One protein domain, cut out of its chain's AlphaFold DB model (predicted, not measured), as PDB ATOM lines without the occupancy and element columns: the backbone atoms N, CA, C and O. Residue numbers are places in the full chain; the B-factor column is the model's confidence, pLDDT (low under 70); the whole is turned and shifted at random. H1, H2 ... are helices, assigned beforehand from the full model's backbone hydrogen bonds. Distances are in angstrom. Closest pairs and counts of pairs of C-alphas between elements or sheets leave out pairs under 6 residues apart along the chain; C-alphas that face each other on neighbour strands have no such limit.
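This is residues 7 to 93 of the 186 residues of an uncharacterized protein of Pseudomonas fulva (UniProt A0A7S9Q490). The long helix H3 and H2 make a hairpin, with two shorter helices, H1 and H4, loosely over one side of it. Residues 67 to 73, at the far end of H3, stick out. The printed part has 87 residues with four named helices, H1 to H4 in chain order, and no named strand: all helix, compact, radius of gyration of the C-alphas 13.3 A, spans 44 by 24 by 20 A.

H3, residues 48 to 69, is 30.3 A long, from C-alpha 48 at (152.092, 65.102, 266.300). H2, residues 30 to 42, is 18.4 A; H4, residues 80 to 88, 13.0 A; H1, residues 7 to 14, 10.6 A, from C-alpha 7 at (154.367, 51.439, 277.883).

H3, with residues 50 to 58 alone, touches H2 at a shallow tilt of 18 degrees, opposite ways; the closest C-alphas, Gly 33 and Phe 54, are 6.0 A apart. Close but not clearly touching are H3 and H4 (closest C-alphas Ile 55 and Met 81, 7.7 A), H1 and H4 (Phe 11 and Phe 85, 7.8 A) and H1 and H2 (Tyr 8 and Trp 34, 7.5 A). In H1, H2, H3 and H4 every O i to N i+4 pair is within hydrogen-bond range.

The printed part has no cut; H1 to H2 is a long link. Mean pLDDT of the printed part is 70.8, with residues 61 to 84 among those under 70.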
ATOM      1  N   ASP A   7     155.160  50.243 278.166       79.12
ATOM      2  CA  ASP A   7     154.367  51.439 277.883       79.12
ATOM      3  C   ASP A   7     153.419  51.228 276.693       79.12
ATOM      4  O   ASP A   7     152.243  51.579 276.772       79.12
ATOM      5  N   TYR A   8     153.881  50.551 275.641       79.06
ATOM      6  CA  TYR A   8     153.050  50.155 274.508       79.06
ATOM      7  C   TYR A   8     151.912  49.218 274.923       79.06
ATOM      8  O   TYR A   8     150.768  49.416 274.517       79.06
ATOM      9  N   ILE A   9     152.218  48.213 275.750       79.75
ATOM     10  CA  ILE A   9     151.231  47.252 276.263       79.75
ATOM     11  C   ILE A   9     150.175  47.973 277.102       79.75
ATOM     12  O   ILE A   9     148.977  47.745 276.928       79.75
ATOM     13  N   THR A  10     150.615  48.854 278.000       82.88
ATOM     14  CA  THR A  10     149.735  49.643 278.872       82.88
ATOM     15  C   THR A  10     148.820  50.544 278.048       82.88
ATOM     16  O   THR A  10     147.602  50.513 278.228       82.88
ATOM     17  N   PHE A  11     149.390  51.270 277.086       79.88
ATOM     18  CA  PHE A  11     148.643  52.135 276.184       79.88
ATOM     19  C   PHE A  11     147.615  51.342 275.367       79.88
ATOM     20  O   PHE A  11     146.439  51.688 275.345       79.88
ATOM     21  N   ALA A  12     148.011  50.231 274.743       76.62
ATOM     22  CA  ALA A  12     147.105  49.421 273.934       76.62
ATOM     23  C   ALA A  12     145.946  48.822 274.758       76.62
ATOM     24  O   ALA A  12     144.800  48.829 274.303       76.62
ATOM     25  N   LYS A  13     146.207  48.383 275.997       81.00
ATOM     26  CA  LYS A  13     145.166  47.891 276.914       81.00
ATOM     27  C   LYS A  13     144.166  48.979 277.303       81.00
ATOM     28  O   LYS A  13     142.964  48.742 277.230       81.00
ATOM     29  N   GLN A  14     144.645  50.175 277.653       76.12
ATOM     30  CA  GLN A  14     143.784  51.330 277.965       76.12
ATOM     31  C   GLN A  14     142.894  51.728 276.783       76.12
ATOM     32  O   GLN A  14     141.796  52.246 276.953       76.12
ATOM     33  N   MET A  15     143.368  51.439 275.578       69.88
ATOM     34  CA  MET A  15     142.699  51.734 274.322       69.88
ATOM     35  C   MET A  15     141.719  50.639 273.876       69.88
ATOM     36  O   MET A  15     141.171  50.723 272.778       69.88
ATOM     37  N   GLY A  16     141.494  49.616 274.709       75.62
ATOM     38  CA  GLY A  16     140.541  48.538 274.445       75.62
ATOM     39  C   GLY A  16     141.101  47.374 273.627       75.62
ATOM     40  O   GLY A  16     140.320  46.573 273.115       75.62
ATOM     41  N   TYR A  17     142.426  47.251 273.505       74.50
ATOM     42  CA  TYR A  17     143.072  46.122 272.836       74.50
ATOM     43  C   TYR A  17     143.708  45.179 273.871       74.50
ATOM     44  O   TYR A  17     144.875  45.362 274.229       74.50
ATOM     45  N   PRO A  18     142.971  44.172 274.377       72.06
ATOM     46  CA  PRO A  18     143.440  43.324 275.471       72.06
ATOM     47  C   PRO A  18     144.549  42.344 275.061       72.06
ATOM     48  O   PRO A  18     145.350  41.951 275.907       72.06
ATOM     49  N   GLU A  19     144.614  41.962 273.781       79.06
ATOM     50  CA  GLU A  19     145.492  40.895 273.293       79.06
ATOM     51  C   GLU A  19     146.556  41.398 272.317       79.06
ATOM     52  O   GLU A  19     146.260  42.133 271.372       79.06
ATOM     53  N   ALA A  20     147.790  40.913 272.489       72.19
ATOM     54  CA  ALA A  20     148.931  41.277 271.650       72.19
ATOM     55  C   ALA A  20     148.747  40.892 270.170       72.19
ATOM     56  O   ALA A  20     149.206  41.601 269.272       72.19
ATOM     57  N   ASP A  21     148.011  39.812 269.906       71.12
ATOM     58  CA  ASP A  21     147.748  39.309 268.555       71.12
ATOM     59  C   ASP A  21     146.847  40.240 267.735       71.12
ATOM     60  O   ASP A  21     146.807  40.163 266.504       71.12
ATOM     61  N   GLN A  22     146.124  41.146 268.396       67.88
ATOM     62  CA  GLN A  22     145.268  42.136 267.742       67.88
ATOM     63  C   GLN A  22     146.069  43.332 267.218       67.88
ATOM     64  O   GLN A  22     145.608  44.053 266.329       67.88
ATOM     65  N   TRP A  23     147.283  43.530 267.730       71.38
ATOM     66  CA  TRP A  23     148.077  44.725 267.475       71.38
ATOM     67  C   TRP A  23     148.824  44.667 266.137       71.38
ATOM     68  O   TRP A  23     148.961  45.683 265.452       71.38
ATOM     69  N   ASP A  24     149.249  43.479 265.698       68.19
ATOM     70  CA  ASP A  24     150.109  43.333 264.511       68.19
ATOM     71  C   ASP A  24     149.385  42.839 263.245       68.19
ATOM     72  O   ASP A  24     149.962  42.794 262.161       68.19
ATOM     73  N   ARG A  25     148.073  42.565 263.321       63.22
ATOM     74  CA  ARG A  25     147.256  42.155 262.154       63.22
ATOM     75  C   ARG A  25     147.047  43.264 261.115       63.22
ATOM     76  O   ARG A  25     146.531  43.017 260.020       63.22
ATOM     77  N   SER A  26     147.411  44.510 261.424       57.47
ATOM     78  CA  SER A  26     147.315  45.610 260.464       57.47
ATOM     79  C   SER A  26     148.516  45.598 259.506       57.47
ATOM     80  O   SER A  26     149.664  45.515 259.933       57.47
ATOM     81  N   LYS A  27     148.265  45.741 258.193       54.47
ATOM     82  CA  LYS A  27     149.265  45.748 257.093       54.47
ATOM     83  C   LYS A  27     150.355  46.848 257.182       54.47
ATOM     84  O   LYS A  27     151.035  47.121 256.201       54.47
ATOM     85  N   GLY A  28     150.527  47.504 258.326       60.56
ATOM     86  CA  GLY A  28     151.502  48.568 258.554       60.56
ATOM     87  C   GLY A  28     152.256  48.475 259.880       60.56
ATOM     88  O   GLY A  28     152.929  49.451 260.202       60.56
ATOM     89  N   GLY A  29     152.137  47.355 260.609       73.56
ATOM     90  CA  GLY A  29     152.890  47.010 261.820       73.56
ATOM     91  C   GLY A  29     152.820  48.072 262.915       73.56
ATOM     92  O   GLY A  29     153.629  49.004 262.925       73.56
ATOM     93  N   MET A  30     151.892  47.934 263.869       77.06
ATOM     94  CA  MET A  30     151.796  48.884 264.987       77.06
ATOM     95  C   MET A  30     153.114  48.972 265.761       77.06
ATOM     96  O   MET A  30     153.536  50.074 266.109       77.06
ATOM     97  N   LYS A  31     153.830  47.852 265.909       78.00
ATOM     98  CA  LYS A  31     155.166  47.806 266.517       78.00
ATOM     99  C   LYS A  31     156.158  48.749 265.823       78.00
ATOM    100  O   LYS A  31     156.885  49.491 266.479       78.00
ATOM    101  N   LYS A  32     156.158  48.776 264.484       83.38
ATOM    102  CA  LYS A  32     157.015  49.677 263.689       83.38
ATOM    103  C   LYS A  32     156.592  51.137 263.840       83.38
ATOM    104  O   LYS A  32     157.451  52.016 263.905       83.38
ATOM    105  N   GLY A  33     155.284  51.397 263.900       84.81
ATOM    106  CA  GLY A  33     154.736  52.729 264.166       84.81
ATOM    107  C   GLY A  33     155.170  53.267 265.530       84.81
ATOM    108  O   GLY A  33     155.679  54.382 265.612       84.81
ATOM    109  N   TRP A  34     155.064  52.437 266.567       83.88
ATOM    110  CA  TRP A  34     155.470  52.775 267.928       83.88
ATOM    111  C   TRP A  34     156.977  53.027 268.045       83.88
ATOM    112  O   TRP A  34     157.401  54.082 268.513       83.88
ATOM    113  N   ALA A  35     157.807  52.130 267.500       84.94
ATOM    114  CA  ALA A  35     159.260  52.309 267.476       84.94
ATOM    115  C   ALA A  35     159.683  53.611 266.765       84.94
ATOM    116  O   ALA A  35     160.661  54.258 267.146       84.94
ATOM    117  N   ARG A  36     158.932  54.029 265.736       86.38
ATOM    118  CA  ARG A  36     159.167  55.293 265.029       86.38
ATOM    119  C   ARG A  36     158.822  56.512 265.883       86.38
ATOM    120  O   ARG A  36     159.549  57.501 265.797       86.38
ATOM    121  N   ILE A  37     157.756  56.442 266.683       85.50
ATOM    122  CA  ILE A  37     157.401  57.490 267.651       85.50
ATOM    123  C   ILE A  37     158.529  57.625 268.673       85.50
ATOM    124  O   ILE A  37     159.094  58.707 268.779       85.50
ATOM    125  N   HIS A  38     158.962  56.532 269.305       82.38
ATOM    126  CA  HIS A  38     160.063  56.562 270.279       82.38
ATOM    127  C   HIS A  38     161.367  57.115 269.709       82.38
ATOM    128  O   HIS A  38     162.021  57.940 270.339       82.38
ATOM    129  N   ARG A  39     161.738  56.725 268.483       86.75
ATOM    130  CA  ARG A  39     162.943  57.259 267.832       86.75
ATOM    131  C   ARG A  39     162.858  58.771 267.598       86.75
ATOM    132  O   ARG A  39     163.875  59.455 267.620       86.75
ATOM    133  N   GLN A  40     161.662  59.296 267.337       85.50
ATOM    134  CA  GLN A  40     161.448  60.733 267.151       85.50
ATOM    135  C   GLN A  40     161.356  61.490 268.472       85.50
ATOM    136  O   GLN A  40     161.898  62.588 268.550       85.50
ATOM    137  N   VAL A  41     160.755  60.875 269.492       83.12
ATOM    138  CA  VAL A  41     160.757  61.348 270.881       83.12
ATOM    139  C   VAL A  41     162.194  61.511 271.378       83.12
ATOM    140  O   VAL A  41     162.585  62.609 271.761       83.12
ATOM    141  N   ALA A  42     163.011  60.459 271.268       83.00
ATOM    142  CA  ALA A  42     164.422  60.486 271.656       83.00
ATOM    143  C   ALA A  42     165.237  61.513 270.850       83.00
ATOM    144  O   ALA A  42     166.221  62.053 271.337       83.00
ATOM    145  N   GLY A  43     164.815  61.801 269.616       86.19
ATOM    146  CA  GLY A  43     165.430  62.813 268.761       86.19
ATOM    147  C   GLY A  43     164.885  64.234 268.934       86.19
ATOM    148  O   GLY A  43     165.258  65.089 268.132       86.19
ATOM    149  N   GLY A  44     163.966  64.487 269.875       83.31
ATOM    150  CA  GLY A  44     163.360  65.809 270.106       83.31
ATOM    151  C   GLY A  44     162.537  66.351 268.928       83.31
ATOM    152  O   GLY A  44     162.329  67.557 268.802       83.31
ATOM    153  N   LYS A  45     162.097  65.481 268.012       83.75
ATOM    154  CA  LYS A  45     161.365  65.879 266.802       83.75
ATOM    155  C   LYS A  45     159.866  65.932 267.067       83.75
ATOM    156  O   LYS A  45     159.341  65.254 267.942       83.75
ATOM    157  N   ARG A  46     159.150  66.718 266.260       83.38
ATOM    158  CA  ARG A  46     157.688  66.823 266.348       83.38
ATOM    159  C   ARG A  46     157.027  65.490 266.002       83.38
ATOM    160  O   ARG A  46     157.120  65.019 264.871       83.38
ATOM    161  N   ILE A  47     156.296  64.938 266.963       85.50
ATOM    162  CA  ILE A  47     155.641  63.629 266.855       85.50
ATOM    163  C   ILE A  47     154.148  63.704 266.520       85.50
ATOM    164  O   ILE A  47     153.564  62.676 266.191       85.50
ATOM    165  N   ASP A  48     153.539  64.895 266.506       79.62
ATOM    166  CA  ASP A  48     152.092  65.102 266.300       79.62
ATOM    167  C   ASP A  48     151.532  64.324 265.095       79.62
ATOM    168  O   ASP A  48     150.495  63.661 265.169       79.62
ATOM    169  N   GLY A  49     152.238  64.385 263.960       80.88
ATOM    170  CA  GLY A  49     151.840  63.696 262.733       80.88
ATOM    171  C   GLY A  49     151.988  62.176 262.822       80.88
ATOM    172  O   GLY A  49     151.164  61.452 262.268       80.88
ATOM    173  N   LEU A  50     153.004  61.694 263.543       83.38
ATOM    174  CA  LEU A  50     153.248  60.267 263.755       83.38
ATOM    175  C   LEU A  50     152.219  59.669 264.708       83.38
ATOM    176  O   LEU A  50     151.725  58.582 264.434       83.38
ATOM    177  N   ILE A  51     151.845  60.398 265.760       79.38
ATOM    178  CA  ILE A  51     150.779  60.001 266.683       79.38
ATOM    179  C   ILE A  51     149.449  59.918 265.933       79.38
ATOM    180  O   ILE A  51     148.757  58.911 266.028       79.38
ATOM    181  N   ARG A  52     149.099  60.931 265.126       80.50
ATOM    182  CA  ARG A  52     147.854  60.905 264.335       80.50
ATOM    183  C   ARG A  52     147.825  59.766 263.317       80.50
ATOM    184  O   ARG A  52     146.797  59.105 263.189       80.50
ATOM    185  N   ASP A  53     148.927  59.520 262.607       83.00
ATOM    186  CA  ASP A  53     149.050  58.382 261.682       83.00
ATOM    187  C   ASP A  53     148.934  57.046 262.432       83.00
ATOM    188  O   ASP A  53     148.209  56.148 262.006       83.00
ATOM    189  N   PHE A  54     149.583  56.935 263.589       82.75
ATOM    190  CA  PHE A  54     149.544  55.748 264.432       82.75
ATOM    191  C   PHE A  54     148.133  55.457 264.964       82.75
ATOM    192  O   PHE A  54     147.622  54.358 264.752       82.75
ATOM    193  N   ILE A  55     147.447  56.453 265.534       78.06
ATOM    194  CA  ILE A  55     146.040  56.351 265.960       78.06
ATOM    195  C   ILE A  55     145.135  56.011 264.768       78.06
ATOM    196  O   ILE A  55     144.249  55.164 264.880       78.06
ATOM    197  N   GLY A  56     145.371  56.612 263.598       79.25
ATOM    198  CA  GLY A  56     144.631  56.298 262.375       79.25
ATOM    199  C   GLY A  56     144.764  54.827 261.967       79.25
ATOM    200  O   GLY A  56     143.771  54.187 261.616       79.25
ATOM    201  N   ARG A  57     145.970  54.257 262.068       76.69
ATOM    202  CA  ARG A  57     146.217  52.827 261.813       76.69
ATOM    203  C   ARG A  57     145.564  51.937 262.859       76.69
ATOM    204  O   ARG A  57     144.996  50.915 262.477       76.69
ATOM    205  N   MET A  58     145.587  52.342 264.132       74.12
ATOM    206  CA  MET A  58     144.851  51.642 265.186       74.12
ATOM    207  C   MET A  58     143.362  51.601 264.884       74.12
ATOM    208  O   MET A  58     142.797  50.519 264.832       74.12
ATOM    209  N   ARG A  59     142.745  52.730 264.523       72.50
ATOM    210  CA  ARG A  59     141.322  52.768 264.162       72.50
ATOM    211  C   ARG A  59     140.990  51.875 262.967       72.50
ATOM    212  O   ARG A  59     139.939  51.250 262.944       72.50
ATOM    213  N   VAL A  60     141.859  51.800 261.959       73.06
ATOM    214  CA  VAL A  60     141.643  50.903 260.808       73.06
ATOM    215  C   VAL A  60     141.778  49.432 261.212       73.06
ATOM    216  O   VAL A  60     141.044  48.594 260.688       73.06
ATOM    217  N   ALA A  61     142.686  49.107 262.136       69.50
ATOM    218  CA  ALA A  61     142.790  47.773 262.720       69.50
ATOM    219  C   ALA A  61     141.544  47.437 263.557       69.50
ATOM    220  O   ALA A  61     140.964  46.368 263.372       69.50
ATOM    221  N   GLN A  62     141.074  48.388 264.369       65.44
ATOM    222  CA  GLN A  62     139.846  48.286 265.153       65.44
ATOM    223  C   GLN A  62     138.638  48.097 264.254       65.44
ATOM    224  O   GLN A  62     137.971  47.096 264.369       65.44
ATOM    225  N   GLY A  63     138.423  48.941 263.245       63.78
ATOM    226  CA  GLY A  63     137.292  48.806 262.326       63.78
ATOM    227  C   GLY A  63     137.273  47.483 261.546       63.78
ATOM    228  O   GLY A  63     136.221  47.086 261.049       63.78
ATOM    229  N   ARG A  64     138.410  46.781 261.428       60.84
ATOM    230  CA  ARG A  64     138.469  45.405 260.903       60.84
ATOM    231  C   ARG A  64     138.095  44.366 261.963       60.84
ATOM    232  O   ARG A  64     137.368  43.436 261.629       60.84
ATOM    233  N   LEU A  65     138.548  44.539 263.205       58.06
ATOM    234  CA  LEU A  65     138.161  43.713 264.357       58.06
ATOM    235  C   LEU A  65     136.688  43.917 264.729       58.06
ATOM    236  O   LEU A  65     135.958  42.949 264.866       58.06
ATOM    237  N   ASP A  66     136.218  45.156 264.784       58.50
ATOM    238  CA  ASP A  66     134.831  45.554 264.987       58.50
ATOM    239  C   ASP A  66     133.960  45.111 263.824       58.50
ATOM    240  O   ASP A  66     132.825  44.753 264.053       58.50
ATOM    241  N   LYS A  67     134.444  45.044 262.577       57.22
ATOM    242  CA  LYS A  67     133.681  44.362 261.512       57.22
ATOM    243  C   LYS A  67     133.531  42.861 261.767       57.22
ATOM    244  O   LYS A  67     132.505  42.313 261.388       57.22
ATOM    245  N   ALA A  68     134.505  42.217 262.409       53.34
ATOM    246  CA  ALA A  68     134.374  40.832 262.866       53.34
ATOM    247  C   ALA A  68     133.500  40.715 264.134       53.34
ATOM    248  O   ALA A  68     132.828  39.707 264.317       53.34
ATOM    249  N   ARG A  69     133.463  41.754 264.982       48.38
ATOM    250  CA  ARG A  69     132.677  41.824 266.226       48.38
ATOM    251  C   ARG A  69     131.302  42.481 266.097       48.38
ATOM    252  O   ARG A  69     130.514  42.325 267.013       48.38
ATOM    253  N   LYS A  70     130.954  43.149 264.990       48.00
ATOM    254  CA  LYS A  70     129.690  43.895 264.763       48.00
ATOM    255  C   LYS A  70     128.436  43.013 264.653       48.00
ATOM    256  O   LYS A  70     127.397  43.476 264.199       48.00
ATOM    257  N   LEU A  71     128.507  41.784 265.158       50.28
ATOM    258  CA  LEU A  71     127.366  41.061 265.714       50.28
ATOM    259  C   LEU A  71     127.034  41.485 267.165       50.28
ATOM    260  O   LEU A  71     125.969  41.135 267.654       50.28
ATOM    261  N   GLN A  72     127.883  42.252 267.865       43.59
ATOM    262  CA  GLN A  72     127.677  42.662 269.263       43.59
ATOM    263  C   GLN A  72     128.252  44.074 269.554       43.59
ATOM    264  O   GLN A  72     129.419  44.219 269.885       43.59
ATOM    265  N   ARG A  73     127.386  45.098 269.444       41.72
ATOM    266  CA  ARG A  73     127.387  46.449 270.081       41.72
ATOM    267  C   ARG A  73     128.583  47.433 269.965       41.72
ATOM    268  O   ARG A  73     129.723  47.108 270.255       41.72
ATOM    269  N   GLY A  74     128.210  48.710 269.759       40.62
ATOM    270  CA  GLY A  74     128.713  49.876 270.515       40.62
ATOM    271  C   GLY A  74     129.749  50.782 269.838       40.62
ATOM    272  O   GLY A  74     130.908  50.409 269.725       40.62
ATOM    273  N   ASP A  75     129.344  51.995 269.446       45.00
ATOM    274  CA  ASP A  75     130.230  53.066 268.964       45.00
ATOM    275  C   ASP A  75     131.223  53.518 270.053       45.00
ATOM    276  O   ASP A  75     130.830  53.997 271.115       45.00
ATOM    277  N   GLY A  76     132.523  53.371 269.776       50.41
ATOM    278  CA  GLY A  76     133.614  53.823 270.639       50.41
ATOM    279  C   GLY A  76     134.055  55.249 270.306       50.41
ATOM    280  O   GLY A  76     134.546  55.519 269.205       50.41
ATOM    281  N   ASP A  77     133.895  56.146 271.276       54.59
ATOM    282  CA  ASP A  77     134.258  57.559 271.201       54.59
ATOM    283  C   ASP A  77     135.773  57.755 271.027       54.59
ATOM    284  O   ASP A  77     136.615  57.216 271.747       54.59
ATOM    285  N   SER A  78     136.133  58.539 270.019       52.66
ATOM    286  CA  SER A  78     137.503  58.664 269.538       52.66
ATOM    287  C   SER A  78     138.260  59.885 270.057       52.66
ATOM    288  O   SER A  78     139.458  60.009 269.790       52.66
ATOM    289  N   GLY A  79     137.592  60.761 270.814       55.62
ATOM    290  CA  GLY A  79     138.225  61.910 271.468       55.62
ATOM    291  C   GLY A  79     139.200  61.519 272.584       55.62
ATOM    292  O   GLY A  79     140.180  62.220 272.820       55.62
ATOM    293  N   ASN A  80     138.997  60.360 273.212       66.12
ATOM    294  CA  ASN A  80     139.716  59.960 274.425       66.12
ATOM    295  C   ASN A  80     141.186  59.533 274.183       66.12
ATOM    296  O   ASN A  80     142.040  59.612 275.061       66.12
ATOM    297  N   MET A  81     141.522  59.123 272.957       66.69
ATOM    298  CA  MET A  81     142.810  58.487 272.641       66.69
ATOM    299  C   MET A  81     144.007  59.446 272.674       66.69
ATOM    300  O   MET A  81     145.102  59.085 273.105       66.69
ATOM    301  N   PHE A  82     143.819  60.670 272.174       67.50
ATOM    302  CA  PHE A  82     144.894  61.660 272.120       67.50
ATOM    303  C   PHE A  82     145.192  62.224 273.511       67.50
ATOM    304  O   PHE A  82     146.358  62.389 273.861       67.50
ATOM    305  N   SER A  83     144.153  62.449 274.317       68.62
ATOM    306  CA  SER A  83     144.273  62.901 275.705       68.62
ATOM    307  C   SER A  83     145.075  61.918 276.560       68.62
ATOM    308  O   SER A  83     145.908  62.337 277.358       68.62
ATOM    309  N   HIS A  84     144.896  60.615 276.339       69.38
ATOM    310  CA  HIS A  84     145.646  59.587 277.064       69.38
ATOM    311  C   HIS A  84     147.102  59.457 276.615       69.38
ATOM    312  O   HIS A  84     147.993  59.187 277.408       69.38
ATOM    313  N   PHE A  85     147.387  59.701 275.336       72.19
ATOM    314  CA  PHE A  85     148.776  59.784 274.884       72.19
ATOM    315  C   PHE A  85     149.477  61.025 275.460       72.19
ATOM    316  O   PHE A  85     150.633  60.961 275.875       72.19
ATOM    317  N   ALA A  86     148.765  62.152 275.503       72.75
ATOM    318  CA  ALA A  86     149.240  63.394 276.097       72.75
ATOM    319  C   ALA A  86     149.593  63.223 277.590       72.75
ATOM    320  O   ALA A  86     150.618  63.737 278.032       72.75
ATOM    321  N   SER A  87     148.814  62.448 278.352       73.06
ATOM    322  CA  SER A  87     149.120  62.175 279.764       73.06
ATOM    323  C   SER A  87     150.362  61.297 279.967       73.06
ATOM    324  O   SER A  87     151.067  61.480 280.955       73.06
ATOM    325  N   LEU A  88     150.672  60.387 279.035       74.31
ATOM    326  CA  LEU A  88     151.867  59.530 279.100       74.31
ATOM    327  C   LEU A  88     153.166  60.265 278.744       74.31
ATOM    328  O   LEU A  88     154.240  59.879 279.201       74.31
ATOM    329  N   TYR A  89     153.079  61.318 277.929       70.69
ATOM    330  CA  TYR A  89     154.240  62.063 277.439       70.69
ATOM    331  C   TYR A  89     154.058  63.583 277.589       70.69
ATOM    332  O   TYR A  89     154.124  64.312 276.588       70.69
ATOM    333  N   PRO A  90     153.870  64.096 278.819       68.25
ATOM    334  CA  PRO A  90     153.592  65.511 279.050       68.25
ATOM    335  C   PRO A  90     154.743  66.407 278.574       68.25
ATOM    336  O   PRO A  90     154.495  67.475 278.021       68.25
ATOM    337  N   GLN A  91     155.996  65.942 278.673       62.62
ATOM    338  CA  GLN A  91     157.177  66.691 278.221       62.62
ATOM    339  C   GLN A  91     157.304  66.851 276.692       62.62
ATOM    340  O   GLN A  91     158.168  67.589 276.220       62.62
ATOM    341  N   HIS A  92     156.483  66.155 275.900       57.78
ATOM    342  CA  HIS A  92     156.532  66.204 274.433       57.78
ATOM    343  C   HIS A  92     155.336  66.921 273.810       57.78
ATOM    344  O   HIS A  92     155.304  67.119 272.593       57.78
ATOM    345  N   ILE A  93     154.379  67.347 274.633       56.75
ATOM    346  CA  ILE A  93     153.367  68.306 274.221       56.75
ATOM    347  C   ILE A  93     154.062  69.662 274.264       56.75
ATOM    348  O   ILE A  93     154.476  70.085 275.345       56.75
TER     349      ILE A  93